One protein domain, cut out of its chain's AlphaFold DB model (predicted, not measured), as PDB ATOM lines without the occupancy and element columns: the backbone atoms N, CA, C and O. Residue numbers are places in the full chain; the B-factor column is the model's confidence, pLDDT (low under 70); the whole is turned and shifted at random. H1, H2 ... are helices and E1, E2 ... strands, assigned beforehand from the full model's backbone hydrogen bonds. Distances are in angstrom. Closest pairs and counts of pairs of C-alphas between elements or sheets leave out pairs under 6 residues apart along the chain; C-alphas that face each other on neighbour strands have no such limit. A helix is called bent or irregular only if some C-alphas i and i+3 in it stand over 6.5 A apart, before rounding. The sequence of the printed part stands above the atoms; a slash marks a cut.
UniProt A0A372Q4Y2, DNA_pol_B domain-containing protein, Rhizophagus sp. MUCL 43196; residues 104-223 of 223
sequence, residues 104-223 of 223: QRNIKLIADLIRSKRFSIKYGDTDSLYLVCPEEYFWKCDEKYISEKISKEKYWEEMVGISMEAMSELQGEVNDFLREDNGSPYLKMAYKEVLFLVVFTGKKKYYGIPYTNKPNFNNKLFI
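AT A GLANCE: This is residues 104 to 223 of the 223 residues of the protein "DNA_pol_B domain-containing protein" of Rhizophagus sp. MUCL 43196 (UniProt A0A372Q4Y2). One long helix, H3, makes the longest axis, with two strand hairpins to one side of it, E1 with E2 and E3 with E4, E3 being sharply bent. H2 folds back beside the first end of H3, and H1 packs on the E1 and E2 hairpin. The 120 printed residues include three named helices and four named strands in the order H1 E1 E2 H2 H3 E3 E4, of mixed class, and both two-stranded sheets are antiparallel. The whole is compact, with a radius of gyration of the C-alphas of 15.6 A, and its elongated outline spans 50 by 30 by 22 A.

HOW THE PARTS SIT: Start with H1, residues 104 to 116, and E1, residues 120 to 124; their closest C-alphas, those of Ile 114 and Ser 120, are 7.3 A apart. E1 forms an antiparallel hairpin with E2, residues 129 to 132, where N 122 and O 130 are within hydrogen-bond range at 2.8 A. H2, residues 139 to 146, and H3, residues 152 to 182, form a helical hairpin at a shallow tilt of 15 degrees; H3 touches H2 with residues 152 to 159 alone, the closest C-alphas being those of Tyr 145 and Tyr 155, 6.3 A apart. E3, residues 194 to 202, bends by 92 degrees at residue 197; its C-alpha 194 is 6.5 A from that of Met 164, the closest pair with H3. E3 forms an antiparallel hairpin with E4, residues 205 to 211, where N 194 and O 211 are 2.9 A apart. Every O i to N i+4 pair is within hydrogen-bond range in H1 and H2, and 26 of 27 in H3.

IN THESE COORDINATES: Find C-alpha 104 at (173.342, 143.135, 148.339), where H1 begins its 18.6 A. H3 runs 43.9 A from C-alpha 152 at (190.020, 142.022, 184.413). E4 ends at C-alpha 211, (184.384, 132.669, 170.960).

THE WHOLE: The two farthest C-alphas, those of Glu 148 and Gly 183, are 50.4 A apart. The printed part has no cut, and the link from H3 to E3 is long, with 11 residues. Look for pLDDT under 70 at residues 216 to 223.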
ATOM      1  N   GLN A 104     173.004 141.758 147.964       92.44
ATOM      2  CA  GLN A 104     173.342 143.135 148.339       92.44
ATOM      3  C   GLN A 104     172.165 143.884 148.969       92.44
ATOM      4  O   GLN A 104     172.367 144.646 149.919       92.44
ATOM      5  N   ARG A 105     170.947 143.704 148.443       94.94
ATOM      6  CA  ARG A 105     169.727 144.272 149.035       94.94
ATOM      7  C   ARG A 105     169.533 143.733 150.448       94.94
ATOM      8  O   ARG A 105     169.329 144.525 151.362       94.94
ATOM      9  N   ASN A 106     169.620 142.419 150.621       94.31
ATOM     10  CA  ASN A 106     169.329 141.752 151.884       94.31
ATOM     11  C   ASN A 106     170.333 142.139 152.974       94.31
ATOM     12  O   ASN A 106     169.919 142.475 154.078       94.31
ATOM     13  N   ILE A 107     171.632 142.205 152.667       94.19
ATOM     14  CA  ILE A 107     172.637 142.662 153.640       94.19
ATOM     15  C   ILE A 107     172.429 144.128 154.040       94.19
ATOM     16  O   ILE A 107     172.563 144.455 155.217       94.19
ATOM     17  N   LYS A 108     172.061 145.014 153.104       94.50
ATOM     18  CA  LYS A 108     171.737 146.416 153.431       94.50
ATOM     19  C   LYS A 108     170.489 146.522 154.309       94.50
ATOM     20  O   LYS A 108     170.503 147.237 155.299       94.50
ATOM     21  N   LEU A 109     169.453 145.759 153.978       94.88
ATOM     22  CA  LEU A 109     168.198 145.698 154.724       94.88
ATOM     23  C   LEU A 109     168.416 145.190 156.161       94.88
ATOM     24  O   LEU A 109     167.923 145.793 157.111       94.88
ATOM     25  N   ILE A 110     169.230 144.145 156.340       95.75
ATOM     26  CA  ILE A 110     169.647 143.670 157.667       95.75
ATOM     27  C   ILE A 110     170.473 144.742 158.392       95.75
ATOM     28  O   ILE A 110     170.256 144.985 159.576       95.75
ATOM     29  N   ALA A 111     171.401 145.409 157.701       95.94
ATOM     30  CA  ALA A 111     172.211 146.470 158.294       95.94
ATOM     31  C   ALA A 111     171.353 147.631 158.829       95.94
ATOM     32  O   ALA A 111     171.648 148.170 159.896       95.94
ATOM     33  N   ASP A 112     170.280 147.993 158.130       96.06
ATOM     34  CA  ASP A 112     169.364 149.047 158.565       96.06
ATOM     35  C   ASP A 112     168.507 148.609 159.766       96.06
ATOM     36  O   ASP A 112     168.347 149.386 160.708       96.06
ATOM     37  N   LEU A 113     168.047 147.348 159.803       95.88
ATOM     38  CA  LEU A 113     167.379 146.767 160.979       95.88
ATOM     39  C   LEU A 113     168.292 146.769 162.217       95.88
ATOM     40  O   LEU A 113     167.871 147.102 163.321       95.88
ATOM     41  N   ILE A 114     169.557 146.402 162.044       96.00
ATOM     42  CA  ILE A 114     170.537 146.362 163.137       96.00
ATOM     43  C   ILE A 114     170.779 147.770 163.693       96.00
ATOM     44  O   ILE A 114     170.771 147.968 164.909       96.00
ATOM     45  N   ARG A 115     170.922 148.768 162.811       96.00
ATOM     46  CA  ARG A 115     171.076 150.174 163.214       96.00
ATOM     47  C   ARG A 115     169.848 150.711 163.939       96.00
ATOM     48  O   ARG A 115     170.008 151.456 164.902       96.00
ATOM     49  N   SER A 116     168.634 150.342 163.520       96.00
ATOM     50  CA  SER A 116     167.407 150.781 164.204       96.00
ATOM     51  C   SER A 116     167.303 150.223 165.629       96.00
ATOM     52  O   SER A 116     166.765 150.888 166.512       96.00
ATOM     53  N   LYS A 117     167.919 149.062 165.882       94.75
ATOM     54  CA  LYS A 117     168.093 148.453 167.212       94.75
ATOM     55  C   LYS A 117     169.304 148.983 167.992       94.75
ATOM     56  O   LYS A 117     169.637 148.433 169.034       94.75
ATOM     57  N   ARG A 118     169.953 150.055 167.515       96.00
ATOM     58  CA  ARG A 118     171.140 150.712 168.109       96.00
ATOM     59  C   ARG A 118     172.428 149.888 168.113       96.00
ATOM     60  O   ARG A 118     173.443 150.358 168.621       96.00
ATOM     61  N   PHE A 119     172.435 148.708 167.500       96.62
ATOM     62  CA  PHE A 119     173.671 147.968 167.288       96.62
ATOM     63  C   PHE A 119     174.532 148.687 166.252       96.62
ATOM     64  O   PHE A 119     174.054 149.158 165.214       96.62
ATOM     65  N   SER A 120     175.832 148.740 166.518       95.69
ATOM     66  CA  SER A 120     176.795 149.303 165.578       95.69
ATOM     67  C   SER A 120     177.354 148.212 164.670       95.69
ATOM     68  O   SER A 120     177.585 147.084 165.096       95.69
ATOM     69  N   ILE A 121     177.609 148.544 163.404       95.38
ATOM     70  CA  ILE A 121     178.229 147.623 162.443       95.38
ATOM     71  C   ILE A 121     179.708 147.974 162.349       95.38
ATOM     72  O   ILE A 121     180.066 149.026 161.818       95.38
ATOM     73  N   LYS A 122     180.573 147.095 162.857       94.69
ATOM     74  CA  LYS A 122     182.028 147.283 162.814       94.69
ATOM     75  C   LYS A 122     182.603 146.955 161.446       94.69
ATOM     76  O   LYS A 122     183.491 147.654 160.964       94.69
ATOM     77  N   TYR A 123     182.120 145.874 160.845       94.31
ATOM     78  CA  TYR A 123     182.585 145.383 159.554       94.31
ATOM     79  C   TYR A 123     181.474 144.593 158.857       94.31
ATOM     80  O   TYR A 123     180.596 144.039 159.512       94.31
ATOM     81  N   GLY A 124     181.523 144.525 157.531       90.50
ATOM     82  CA  GLY A 124     180.642 143.685 156.727       90.50
ATOM     83  C   GLY A 124     181.342 143.204 155.462       90.50
ATOM     84  O   GLY A 124     182.152 143.932 154.884       90.50
ATOM     85  N   ASP A 125     181.029 141.982 155.045       86.19
ATOM     86  CA  ASP A 125     181.412 141.416 153.746       86.19
ATOM     87  C   ASP A 125     180.141 140.988 152.983       86.19
ATOM     88  O   ASP A 125     179.045 141.479 153.243       86.19
ATOM     89  N   THR A 126     180.300 140.101 152.008       83.69
ATOM     90  CA  THR A 126     179.287 139.687 151.035       83.69
ATOM     91  C   THR A 126     178.034 139.105 151.692       83.69
ATOM     92  O   THR A 126     176.933 139.369 151.223       83.69
ATOM     93  N   ASP A 127     178.196 138.335 152.767       88.25
ATOM     94  CA  ASP A 127     177.137 137.550 153.412       88.25
ATOM     95  C   ASP A 127     177.192 137.603 154.952       88.25
ATOM     96  O   ASP A 127     176.561 136.796 155.634       88.25
ATOM     97  N   SER A 128     177.967 138.529 155.523       92.19
ATOM     98  CA  SER A 128     178.218 138.581 156.966       92.19
ATOM     99  C   SER A 128     178.431 139.999 157.483       92.19
ATOM    100  O   SER A 128     178.920 140.878 156.771       92.19
ATOM    101  N   LEU A 129     178.075 140.206 158.752       94.75
ATOM    102  CA  LEU A 129     178.254 141.456 159.487       94.75
ATOM    103  C   LEU A 129     178.901 141.158 160.845       94.75
ATOM    104  O   LEU A 129     178.482 140.238 161.543       94.75
ATOM    105  N   TYR A 130     179.893 141.959 161.222       94.62
ATOM    106  CA  TYR A 130     180.440 142.013 162.574       94.62
ATOM    107  C   TYR A 130     179.819 143.195 163.300       94.62
ATOM    108  O   TYR A 130     179.955 144.348 162.874       94.62
ATOM    109  N   LEU A 131     179.129 142.883 164.389       95.69
ATOM    110  CA  LEU A 131     178.313 143.820 165.144       95.69
ATOM    111  C   LEU A 131     178.986 144.170 166.467       95.69
ATOM    112  O   LEU A 131     179.822 143.421 166.970       95.69
ATOM    113  N   VAL A 132     178.609 145.315 167.021       95.31
ATOM    114  CA  VAL A 132     179.000 145.765 168.357       95.31
ATOM    115  C   VAL A 132     177.722 146.053 169.126       95.31
ATOM    116  O   VAL A 132     176.862 146.796 168.636       95.31
ATOM    117  N   CYS A 133     177.596 145.430 170.298       95.44
ATOM    118  CA  CYS A 133     176.475 145.665 171.196       95.44
ATOM    119  C   CYS A 133     176.455 147.131 171.663       95.44
ATOM    120  O   CYS A 133     177.525 147.722 171.836       95.44
ATOM    121  N   PRO A 134     175.265 147.707 171.882       95.88
ATOM    122  CA  PRO A 134     175.126 148.979 172.582       95.88
ATOM    123  C   PRO A 134     175.797 148.933 173.968       95.88
ATOM    124  O   PRO A 134     175.811 147.880 174.612       95.88
ATOM    125  N   GLU A 135     176.348 150.057 174.431       94.50
ATOM    126  CA  GLU A 135     177.068 150.141 175.717       94.50
ATOM    127  C   GLU A 135     176.173 149.767 176.908       94.50
ATOM    128  O   GLU A 135     176.644 149.226 177.908       94.50
ATOM    129  N   GLU A 136     174.862 149.965 176.772       95.38
ATOM    130  CA  GLU A 136     173.856 149.678 177.793       95.38
ATOM    131  C   GLU A 136     173.834 148.204 178.226       95.38
ATOM    132  O   GLU A 136     173.483 147.892 179.367       95.38
ATOM    133  N   TYR A 137     174.255 147.291 177.344       95.88
ATOM    134  CA  TYR A 137     174.375 145.866 177.659       95.88
ATOM    135  C   TYR A 137     175.453 145.592 178.716       95.88
ATOM    136  O   TYR A 137     175.353 144.614 179.458       95.88
ATOM    137  N   PHE A 138     176.474 146.447 178.803       96.44
ATOM    138  CA  PHE A 138     177.653 146.210 179.631       96.44
ATOM    139  C   PHE A 138     177.631 146.957 180.965       96.44
ATOM    140  O   PHE A 138     178.411 146.603 181.840       96.44
ATOM    141  N   TRP A 139     176.688 147.875 181.210       96.12
ATOM    142  CA  TRP A 139     176.658 148.706 182.426       96.12
ATOM    143  C   TRP A 139     176.856 147.947 183.743       96.12
ATOM    144  O   TRP A 139     177.642 148.369 184.587       96.12
ATOM    145  N   LYS A 140     176.174 146.810 183.930       94.88
ATOM    146  CA  LYS A 140     176.325 145.994 185.151       94.88
ATOM    147  C   LYS A 140     177.710 145.352 185.258       94.88
ATOM    148  O   LYS A 140     178.219 145.173 186.361       94.88
ATOM    149  N   CYS A 141     178.282 144.953 184.126       94.12
ATOM    150  CA  CYS A 141     179.625 144.388 184.040       94.12
ATOM    151  C   CYS A 141     180.669 145.468 184.367       94.12
ATOM    152  O   CYS A 141     181.533 145.269 185.225       94.12
ATOM    153  N   ASP A 142     180.512 146.643 183.757       95.88
ATOM    154  CA  ASP A 142     181.373 147.812 183.931       95.88
ATOM    155  C   ASP A 142     181.363 148.288 185.383       95.88
ATOM    156  O   ASP A 142     182.420 148.491 185.977       95.88
ATOM    157  N   GLU A 143     180.183 148.391 186.001       96.44
ATOM    158  CA  GLU A 143     180.031 148.798 187.399       96.44
ATOM    159  C   GLU A 143     180.788 147.860 188.350       96.44
ATOM    160  O   GLU A 143     181.508 148.323 189.241       96.44
ATOM    161  N   LYS A 144     180.668 146.537 188.162       96.44
ATOM    162  CA  LYS A 144     181.403 145.552 188.971       96.44
ATOM    163  C   LYS A 144     182.912 145.715 188.819       96.44
ATOM    164  O   LYS A 144     183.623 145.610 189.819       96.44
ATOM    165  N   TYR A 145     183.392 145.936 187.596       95.44
ATOM    166  CA  TYR A 145     184.819 146.069 187.313       95.44
ATOM    167  C   TYR A 145     185.394 147.377 187.866       95.44
ATOM    168  O   TYR A 145     186.416 147.349 188.545       95.44
ATOM    169  N   ILE A 146     184.705 148.504 187.659       95.81
ATOM    170  CA  ILE A 146     185.093 149.820 188.198       95.81
ATOM    171  C   ILE A 146     185.086 149.809 189.730       95.81
ATOM    172  O   ILE A 146     185.944 150.422 190.353       95.81
ATOM    173  N   SER A 147     184.152 149.077 190.343       95.50
ATOM    174  CA  SER A 147     184.101 148.879 191.798       95.50
ATOM    175  C   SER A 147     185.135 147.872 192.327       95.50
ATOM    176  O   SER A 147     185.032 147.470 193.484       95.50
ATOM    177  N   GLU A 148     186.058 147.389 191.485       92.69
ATOM    178  CA  GLU A 148     187.093 146.391 191.806       92.69
ATOM    179  C   GLU A 148     186.545 145.063 192.375       92.69
ATOM    180  O   GLU A 148     187.256 144.295 193.021       92.69
ATOM    181  N   LYS A 149     185.267 144.742 192.111       93.62
ATOM    182  CA  LYS A 149     184.613 143.511 192.602       93.62
ATOM    183  C   LYS A 149     184.995 142.270 191.796       93.62
ATOM    184  O   LYS A 149     184.794 141.153 192.267       93.62
ATOM    185  N   ILE A 150     185.479 142.456 190.570       94.38
ATOM    186  CA  ILE A 150     185.866 141.380 189.651       94.38
ATOM    187  C   ILE A 150     187.232 141.674 189.032       94.38
ATOM    188  O   ILE A 150     187.606 142.831 188.843       94.38
ATOM    189  N   SER A 151     187.974 140.621 188.686       93.19
ATOM    190  CA  SER A 151     189.235 140.755 187.954       93.19
ATOM    191  C   SER A 151     188.998 141.169 186.498       93.19
ATOM    192  O   SER A 151     187.907 141.013 185.949       93.19
ATOM    193  N   LYS A 152     190.054 141.649 185.834       90.75
ATOM    194  CA  LYS A 152     190.020 142.022 184.413       90.75
ATOM    195  C   LYS A 152     189.678 140.849 183.491       90.75
ATOM    196  O   LYS A 152     188.910 141.016 182.550       90.75
ATOM    197  N   GLU A 153     190.214 139.667 183.781       89.69
ATOM    198  CA  GLU A 153     189.868 138.441 183.054       89.69
ATOM    199  C   GLU A 153     188.384 138.116 183.218       89.69
ATOM    200  O   GLU A 153     187.694 137.858 182.233       89.69
ATOM    201  N   LYS A 154     187.861 138.227 184.447       90.50
ATOM    202  CA  LYS A 154     186.451 137.953 184.712       90.50
ATOM    203  C   LYS A 154     185.520 138.953 184.031       90.50
ATOM    204  O   LYS A 154     184.475 138.569 183.515       90.50
ATOM    205  N   TYR A 155     185.921 140.216 183.990       93.56
ATOM    206  CA  TYR A 155     185.231 141.264 183.246       93.56
ATOM    207  C   TYR A 155     185.155 140.947 181.744       93.56
ATOM    208  O   TYR A 155     184.092 141.050 181.133       93.56
ATOM    209  N   TRP A 156     186.256 140.490 181.144       93.25
ATOM    210  CA  TRP A 156     186.269 140.074 179.740       93.25
ATOM    211  C   TRP A 156     185.386 138.853 179.475       93.25
ATOM    212  O   TRP A 156     184.664 138.837 178.478       93.25
ATOM    213  N   GLU A 157     185.399 137.855 180.364       91.31
ATOM    214  CA  GLU A 157     184.478 136.714 180.294       91.31
ATOM    215  C   GLU A 157     183.013 137.155 180.305       91.31
ATOM    216  O   GLU A 157     182.237 136.697 179.464       91.31
ATOM    217  N   GLU A 158     182.638 138.049 181.226       93.81
ATOM    218  CA  GLU A 158     181.270 138.567 181.325       93.81
ATOM    219  C   GLU A 158     180.877 139.354 180.063       93.81
ATOM    220  O   GLU A 158     179.815 139.093 179.501       93.81
ATOM    221  N   MET A 159     181.738 140.237 179.540       94.31
ATOM    222  CA  MET A 159     181.457 140.982 178.300       94.31
ATOM    223  C   MET A 159     181.254 140.073 177.084       94.31
ATOM    224  O   MET A 159     180.334 140.287 176.288       94.31
ATOM    225  N   VAL A 160     182.108 139.058 176.918       93.50
ATOM    226  CA  VAL A 160     181.956 138.085 175.827       93.50
ATOM    227  C   VAL A 160     180.646 137.324 176.003       93.50
ATOM    228  O   VAL A 160     179.889 137.219 175.044       93.50
ATOM    229  N   GLY A 161     180.335 136.862 177.218       94.25
ATOM    230  CA  GLY A 161     179.079 136.172 177.523       94.25
ATOM    231  C   GLY A 161     177.839 137.000 177.175       94.25
ATOM    232  O   GLY A 161     176.985 136.527 176.428       94.25
ATOM    233  N   ILE A 162     177.792 138.258 177.627       95.19
ATOM    234  CA  ILE A 162     176.708 139.209 177.320       95.19
ATOM    235  C   ILE A 162     176.567 139.400 175.805       95.19
ATOM    236  O   ILE A 162     175.462 139.390 175.267       95.19
ATOM    237  N   SER A 163     177.690 139.543 175.096       95.06
ATOM    238  CA  SER A 163     177.680 139.704 173.640       95.06
ATOM    239  C   SER A 163     177.121 138.468 172.936       95.06
ATOM    240  O   SER A 163     176.339 138.599 171.998       95.06
ATOM    241  N   MET A 164     177.494 137.265 173.378       93.62
ATOM    242  CA  MET A 164     176.999 136.012 172.800       93.62
ATOM    243  C   MET A 164     175.484 135.866 172.974       93.62
ATOM    244  O   MET A 164     174.795 135.498 172.023       93.62
ATOM    245  N   GLU A 165     174.967 136.186 174.160       93.31
ATOM    246  CA  GLU A 165     173.532 136.157 174.457       93.31
ATOM    247  C   GLU A 165     172.763 137.164 173.591       93.31
ATOM    248  O   GLU A 165     171.855 136.776 172.854       93.31
ATOM    249  N   ALA A 166     173.216 138.422 173.556       94.50
ATOM    250  CA  ALA A 166     172.611 139.473 172.738       94.50
ATOM    251  C   ALA A 166     172.591 139.122 171.240       94.50
ATOM    252  O   ALA A 166     171.603 139.362 170.546       94.50
ATOM    253  N   MET A 167     173.674 138.531 170.719       94.06
ATOM    254  CA  MET A 167     173.731 138.093 169.321       94.06
ATOM    255  C   MET A 167     172.775 136.930 169.034       94.06
ATOM    256  O   MET A 167     172.208 136.876 167.941       94.06
ATOM    257  N   SER A 168     172.587 136.009 169.983       91.06
ATOM    258  CA  SER A 168     171.643 134.895 169.844       91.06
ATOM    259  C   SER A 168     170.194 135.387 169.781       91.06
ATOM    260  O   SER A 168     169.421 134.906 168.951       91.06
ATOM    261  N   GLU A 169     169.826 136.362 170.611       92.38
ATOM    262  CA  GLU A 169     168.499 136.992 170.570       92.38
ATOM    263  C   GLU A 169     168.278 137.734 169.247       92.38
ATOM    264  O   GLU A 169     167.307 137.470 168.530       92.38
ATOM    265  N   LEU A 170     169.234 138.588 168.862       94.81
ATOM    266  CA  LEU A 170     169.180 139.362 167.621       94.81
ATOM    267  C   LEU A 170     169.084 138.463 166.381       94.81
ATOM    268  O   LEU A 170     168.405 138.798 165.411       94.81
ATOM    269  N   GLN A 171     169.736 137.297 166.398       94.88
ATOM    270  CA  GLN A 171     169.656 136.321 165.313       94.88
ATOM    271  C   GLN A 171     168.214 135.847 165.072       94.88
ATOM    272  O   GLN A 171     167.816 135.680 163.914       94.88
ATOM    273  N   GLY A 172     167.445 135.604 166.137       94.44
ATOM    274  CA  GLY A 172     166.039 135.210 166.040       94.44
ATOM    275  C   GLY A 172     165.221 136.278 165.321       94.44
ATOM    276  O   GLY A 172     164.605 136.000 164.293       94.44
ATOM    277  N   GLU A 173     165.335 137.521 165.785       94.88
ATOM    278  CA  GLU A 173     164.620 138.670 165.224       94.88
ATOM    279  C   GLU A 173     164.983 138.937 163.757       94.88
ATOM    280  O   GLU A 173     164.105 139.166 162.923       94.88
ATOM    281  N   VAL A 174     166.273 138.873 163.409       95.88
ATOM    282  CA  VAL A 174     166.735 139.040 162.020       95.88
ATOM    283  C   VAL A 174     166.160 137.943 161.124       95.88
ATOM    284  O   VAL A 174     165.754 138.217 159.995       95.88
ATOM    285  N   ASN A 175     166.099 136.700 161.604       96.00
ATOM    286  CA  ASN A 175     165.549 135.585 160.832       96.00
ATOM    287  C   ASN A 175     164.026 135.648 160.688       96.00
ATOM    288  O   ASN A 175     163.500 135.200 159.666       96.00
ATOM    289  N   ASP A 176     163.324 136.191 161.678       95.75
ATOM    290  CA  ASP A 176     161.892 136.461 161.588       95.75
ATOM    291  C   ASP A 176     161.617 137.552 160.551       95.75
ATOM    292  O   ASP A 176     160.847 137.322 159.617       95.75
ATOM    293  N   PHE A 177     162.358 138.658 160.611       95.88
ATOM    294  CA  PHE A 177     162.277 139.739 159.631       95.88
ATOM    295  C   PHE A 177     162.589 139.275 158.200       95.88
ATOM    296  O   PHE A 177     161.854 139.584 157.262       95.88
ATOM    297  N   LEU A 178     163.646 138.477 158.010       95.50
ATOM    298  CA  LEU A 178     163.986 137.923 156.695       95.50
ATOM    299  C   LEU A 178     162.907 136.984 156.161       95.50
ATOM    300  O   LEU A 178     162.651 136.980 154.954       95.50
ATOM    301  N   ARG A 179     162.284 136.184 157.032       95.81
ATOM    302  CA  ARG A 179     161.197 135.278 156.650       95.81
ATOM    303  C   ARG A 179     159.966 136.058 156.193       95.81
ATOM    304  O   ARG A 179     159.340 135.640 155.222       95.81
ATOM    305  N   GLU A 180     159.644 137.160 156.866       95.62
ATOM    306  CA  GLU A 180     158.549 138.059 156.493       95.62
ATOM    307  C   GLU A 180     158.822 138.769 155.159       95.62
ATOM    308  O   GLU A 180     157.979 138.711 154.265       95.62
ATOM    309  N   ASP A 181     160.013 139.351 154.972       94.88
ATOM    310  CA  ASP A 181     160.387 140.069 153.740       94.88
ATOM    311  C   ASP A 181     160.476 139.144 152.514       94.88
ATOM    312  O   ASP A 181     159.987 139.475 151.435       94.88
ATOM    313  N   ASN A 182     161.076 137.956 152.664       91.56
ATOM    314  CA  ASN A 182     161.294 137.034 151.543       91.56
ATOM    315  C   ASN A 182     160.130 136.054 151.322       91.56
ATOM    316  O   ASN A 182     160.144 135.301 150.344       91.56
ATOM    317  N   GLY A 183     159.171 135.978 152.250       93.38
ATOM    318  CA  GLY A 183     158.068 135.011 152.221       93.38
ATOM    319  C   GLY A 183     158.512 133.543 152.295       93.38
ATOM    320  O   GLY A 183     157.735 132.640 151.980       93.38
ATOM    321  N   SER A 184     159.768 133.273 152.660       90.38
ATOM    322  CA  SER A 184     160.308 131.916 152.757       90.38
ATOM    323  C   SER A 184     161.411 131.819 153.813       90.38
ATOM    324  O   SER A 184     162.111 132.797 154.067       90.38
ATOM    325  N   PRO A 185     161.625 130.634 154.410       89.06
ATOM    326  CA  PRO A 185     162.638 130.444 155.441       89.06
ATOM    327  C   PRO A 185     164.014 130.052 154.874       89.06
ATOM    328  O   PRO A 185     164.856 129.589 155.639       89.06
ATOM    329  N   TYR A 186     164.252 130.128 153.558       90.44
ATOM    330  CA  TYR A 186     165.523 129.665 152.979       90.44
ATOM    331  C   TYR A 186     166.694 130.593 153.308       90.44
ATOM    332  O   TYR A 186     167.798 130.109 153.554       90.44
ATOM    333  N   LEU A 187     166.452 131.905 153.329       92.81
ATOM    334  CA  LEU A 187     167.453 132.890 153.708       92.81
ATOM    335  C   LEU A 187     167.430 133.081 155.226       92.81
ATOM    336  O   LEU A 187     166.409 133.464 155.791       92.81
ATOM    337  N   LYS A 188     168.559 132.792 155.875       93.56
ATOM    338  CA  LYS A 188     168.740 132.950 157.319       93.56
ATOM    339  C   LYS A 188     170.149 133.438 157.623       93.56
ATOM    340  O   LYS A 188     171.105 132.985 156.996       93.56
ATOM    341  N   MET A 189     170.272 134.285 158.635       93.31
ATOM    342  CA  MET A 189     171.536 134.654 159.258       93.31
ATOM    343  C   MET A 189     171.859 133.673 160.386       93.31
ATOM    344  O   MET A 189     171.024 133.355 161.243       93.31
ATOM    345  N   ALA A 190     173.087 133.166 160.367       91.50
ATOM    346  CA  ALA A 190     173.621 132.312 161.414       91.50
ATOM    347  C   ALA A 190     174.512 133.138 162.347       91.50
ATOM    348  O   ALA A 190     175.400 133.841 161.867       91.50
ATOM    349  N   TYR A 191     174.323 133.007 163.662       90.88
ATOM    350  CA  TYR A 191     175.359 133.406 164.608       90.88
ATOM    351  C   TYR A 191     176.610 132.551 164.360       90.88
ATOM    352  O   TYR A 191     176.514 131.331 164.184       90.88
ATOM    353  N   LYS A 192     177.775 133.200 164.286       88.69
ATOM    354  CA  LYS A 192     179.048 132.540 163.973       88.69
ATOM    355  C   LYS A 192     179.974 132.526 165.182       88.69
ATOM    356  O   LYS A 192     180.334 131.454 165.656       88.69
ATOM    357  N   GLU A 193     180.380 133.706 165.631       90.62
ATOM    358  CA  GLU A 193     181.354 133.890 166.703       90.62
ATOM    359  C   GLU A 193     181.303 135.329 167.226       90.62
ATOM    360  O   GLU A 193     180.963 136.254 166.483       90.62
ATOM    361  N   VAL A 194     181.709 135.516 168.479       92.56
ATOM    362  CA  VAL A 194     182.169 136.802 169.008       92.56
ATOM    363  C   VAL A 194     183.688 136.832 168.870       92.56
ATOM    364  O   VAL A 194     184.364 135.887 169.269       92.56
ATOM    365  N   LEU A 195     184.235 137.907 168.296       92.12
ATOM    366  CA  LEU A 195     185.678 138.156 168.290       92.12
ATOM    367  C   LEU A 195     186.011 139.141 169.407       92.12
ATOM    368  O   LEU A 195     185.531 140.275 169.385       92.12
ATOM    369  N   PHE A 196     186.848 138.728 170.356       88.38
ATOM    370  CA  PHE A 196     187.290 139.588 171.453       88.38
ATOM    371  C   PHE A 196     188.815 139.593 171.566       88.38
ATOM    372  O   PHE A 196     189.470 138.593 171.289       88.38
ATOM    373  N   LEU A 197     189.367 140.773 171.868       88.62
ATOM    374  CA  LEU A 197     190.635 141.261 171.306       88.62
ATOM    375  C   LEU A 197     190.652 141.084 169.781       88.62
ATOM    376  O   LEU A 197     191.116 140.076 169.258       88.62
ATOM    377  N   VAL A 198     190.111 142.070 169.064       91.62
ATOM    378  CA  VAL A 198     189.998 142.042 167.601       91.62
ATOM    379  C   VAL A 198     190.608 143.291 166.981       91.62
ATOM    380  O   VAL A 198     190.405 144.407 167.461       91.62
ATOM    381  N   VAL A 199     191.335 143.102 165.883       92.25
ATOM    382  CA  VAL A 199     191.917 144.184 165.087       92.25
ATOM    383  C   VAL A 199     191.472 144.026 163.640       92.25
ATOM    384  O   VAL A 199     191.682 142.989 163.017       92.25
ATOM    385  N   PHE A 200     190.882 145.086 163.093       92.00
ATOM    386  CA  PHE A 200     190.527 145.184 161.679       92.00
ATOM    387  C   PHE A 200     191.550 146.078 160.982       92.00
ATOM    388  O   PHE A 200     191.672 147.254 161.320       92.00
ATOM    389  N   THR A 201     192.284 145.534 160.011       93.12
ATOM    390  CA  THR A 201     193.338 146.259 159.276       93.12
ATOM    391  C   THR A 201     192.921 146.624 157.853       93.12
ATOM    392  O   THR A 201     193.576 147.431 157.197       93.12
ATOM    393  N   GLY A 202     191.810 146.071 157.360       91.00
ATOM    394  CA  GLY A 202     191.223 146.439 156.078       91.00
ATOM    395  C   GLY A 202     190.143 145.466 155.619       91.00
ATOM    396  O   GLY A 202     189.753 144.541 156.331       91.00
ATOM    397  N   LYS A 203     189.663 145.657 154.385       90.19
ATOM    398  CA  LYS A 203     188.719 144.719 153.762       90.19
ATOM    399  C   LYS A 203     189.337 143.325 153.705       90.19
ATOM    400  O   LYS A 203     190.432 143.166 153.169       90.19
ATOM    401  N   LYS A 204     188.617 142.339 154.245       88.69
ATOM    402  CA  LYS A 204     189.029 140.931 154.345       88.69
ATOM    403  C   LYS A 204     190.350 140.719 155.101       88.69
ATOM    404  O   LYS A 204     191.030 139.728 154.867       88.69
ATOM    405  N   LYS A 205     190.732 141.663 155.970       91.75
ATOM    406  CA  LYS A 205     191.954 141.602 156.777       91.75
ATOM    407  C   LYS A 205     191.636 141.978 158.218       91.75
ATOM    408  O   LYS A 205     191.470 143.155 158.545       91.75
ATOM    409  N   TYR A 206     191.512 140.967 159.064       92.19
ATOM    410  CA  TYR A 206     191.261 141.114 160.490       92.19
ATOM    411  C   TYR A 206     191.718 139.855 161.220       92.19
ATOM    412  O   TYR A 206     191.719 138.778 160.637       92.19
ATOM    413  N   TYR A 207     192.091 140.006 162.484       90.75
ATOM    414  CA  TYR A 207     192.480 138.902 163.357       90.75
ATOM    415  C   TYR A 207     191.939 139.156 164.763       90.75
ATOM    416  O   TYR A 207     191.706 140.304 165.156       90.75
ATOM    417  N   GLY A 208     191.715 138.090 165.521       90.06
ATOM    418  CA  GLY A 208     191.231 138.185 166.895       90.06
ATOM    419  C   GLY A 208     191.030 136.825 167.539       90.06
ATOM    420  O   GLY A 208     191.343 135.807 166.934       90.06
ATOM    421  N   ILE A 209     190.529 136.781 168.769       87.75
ATOM    422  CA  ILE A 209     190.257 135.505 169.445       87.75
ATOM    423  C   ILE A 209     188.773 135.161 169.255       87.75
ATOM    424  O   ILE A 209     187.920 135.971 169.629       87.75
ATOM    425  N   PRO A 210     188.438 134.003 168.651       88.94
ATOM    426  CA  PRO A 210     187.059 133.612 168.410       88.94
ATOM    427  C   PRO A 210     186.451 132.887 169.610       88.94
ATOM    428  O   PRO A 210     187.043 131.974 170.195       88.94
ATOM    429  N   TYR A 211     185.214 133.260 169.919       85.50
ATOM    430  CA  TYR A 211     184.384 132.669 170.960       85.50
ATOM    431  C   TYR A 211     183.066 132.201 170.343       85.50
ATOM    432  O   TYR A 211     182.255 133.001 169.877       85.50
ATOM    433  N   THR A 212     182.868 130.884 170.300       81.25
ATOM    434  CA  THR A 212     181.734 130.249 169.609       81.25
ATOM    435  C   THR A 212     180.689 129.697 170.575       81.25
ATOM    436  O   THR A 212     179.508 129.961 170.387       81.25
ATOM    437  N   ASN A 213     181.119 128.982 171.622       73.06
ATOM    438  CA  ASN A 213     180.229 128.317 172.586       73.06
ATOM    439  C   ASN A 213     180.307 128.922 173.994       73.06
ATOM    440  O   ASN A 213     179.281 129.157 174.626       73.06
ATOM    441  N   LYS A 214     181.525 129.166 174.493       74.38
ATOM    442  CA  LYS A 214     181.779 129.731 175.823       74.38
ATOM    443  C   LYS A 214     182.972 130.689 175.779       74.38
ATOM    444  O   LYS A 214     183.871 130.472 174.960       74.38
ATOM    445  N   PRO A 215     183.025 131.694 176.671       74.31
ATOM    446  CA  PRO A 215     184.242 132.454 176.915       74.31
ATOM    447  C   PRO A 215     185.371 131.501 177.338       74.31
ATOM    448  O   PRO A 215     185.290 130.863 178.383       74.31
ATOM    449  N   ASN A 216     186.396 131.355 176.498       69.12
ATOM    450  CA  ASN A 216     187.609 130.603 176.807       69.12
ATOM    451  C   ASN A 216     188.828 131.387 176.311       69.12
ATOM    452  O   ASN A 216     189.096 131.453 175.112       69.12
ATOM    453  N   PHE A 217     189.554 132.004 177.238       69.75
ATOM    454  CA  PHE A 217     190.709 132.854 176.934       69.75
ATOM    455  C   PHE A 217     191.993 132.062 176.644       69.75
ATOM    456  O   PHE A 217     192.999 132.658 176.278       69.75
ATOM    457  N   ASN A 218     191.935 130.727 176.701       66.25
ATOM    458  CA  ASN A 218     193.008 129.841 176.241       66.25
ATOM    459  C   ASN A 218     192.901 129.505 174.740       66.25
ATOM    460  O   ASN A 218     193.663 128.684 174.225       66.25
ATOM    461  N   ASN A 219     191.940 130.100 174.023       60.50
ATOM    462  CA  ASN A 219     191.757 129.873 172.593       60.50
ATOM    463  C   ASN A 219     192.913 130.469 171.771       60.50
ATOM    464  O   ASN A 219     193.439 131.542 172.061       60.50
ATOM    465  N   LYS A 220     193.288 129.770 170.692       63.12
ATOM    466  CA  LYS A 220     194.305 130.241 169.742       63.12
ATOM    467  C   LYS A 220     193.801 131.460 168.960       63.12
ATOM    468  O   LYS A 220     192.610 131.574 168.674       63.12
ATOM    469  N   LEU A 221     194.733 132.331 168.572       55.62
ATOM    470  CA  LEU A 221     194.466 133.491 167.722       55.62
ATOM    471  C   LEU A 221     193.902 133.046 166.361       55.62
ATOM    472  O   LEU A 221     194.481 132.180 165.702       55.62
ATOM    473  N   PHE A 222     192.798 133.654 165.931       57.84
ATOM    474  CA  PHE A 222     192.295 133.570 164.563       57.84
ATOM    475  C   PHE A 222     193.032 134.605 163.711       57.84
ATOM    476  O   PHE A 222     192.965 135.800 164.016       57.84
ATOM    477  N   ILE A 223     193.746 134.137 162.687       51.16
ATOM    478  CA  ILE A 223     194.537 134.939 161.739       51.16
ATOM    479  C   ILE A 223     193.899 134.844 160.356       51.16
ATOM    480  O   ILE A 223     193.501 133.715 159.982       51.16
TER     481      ILE A 223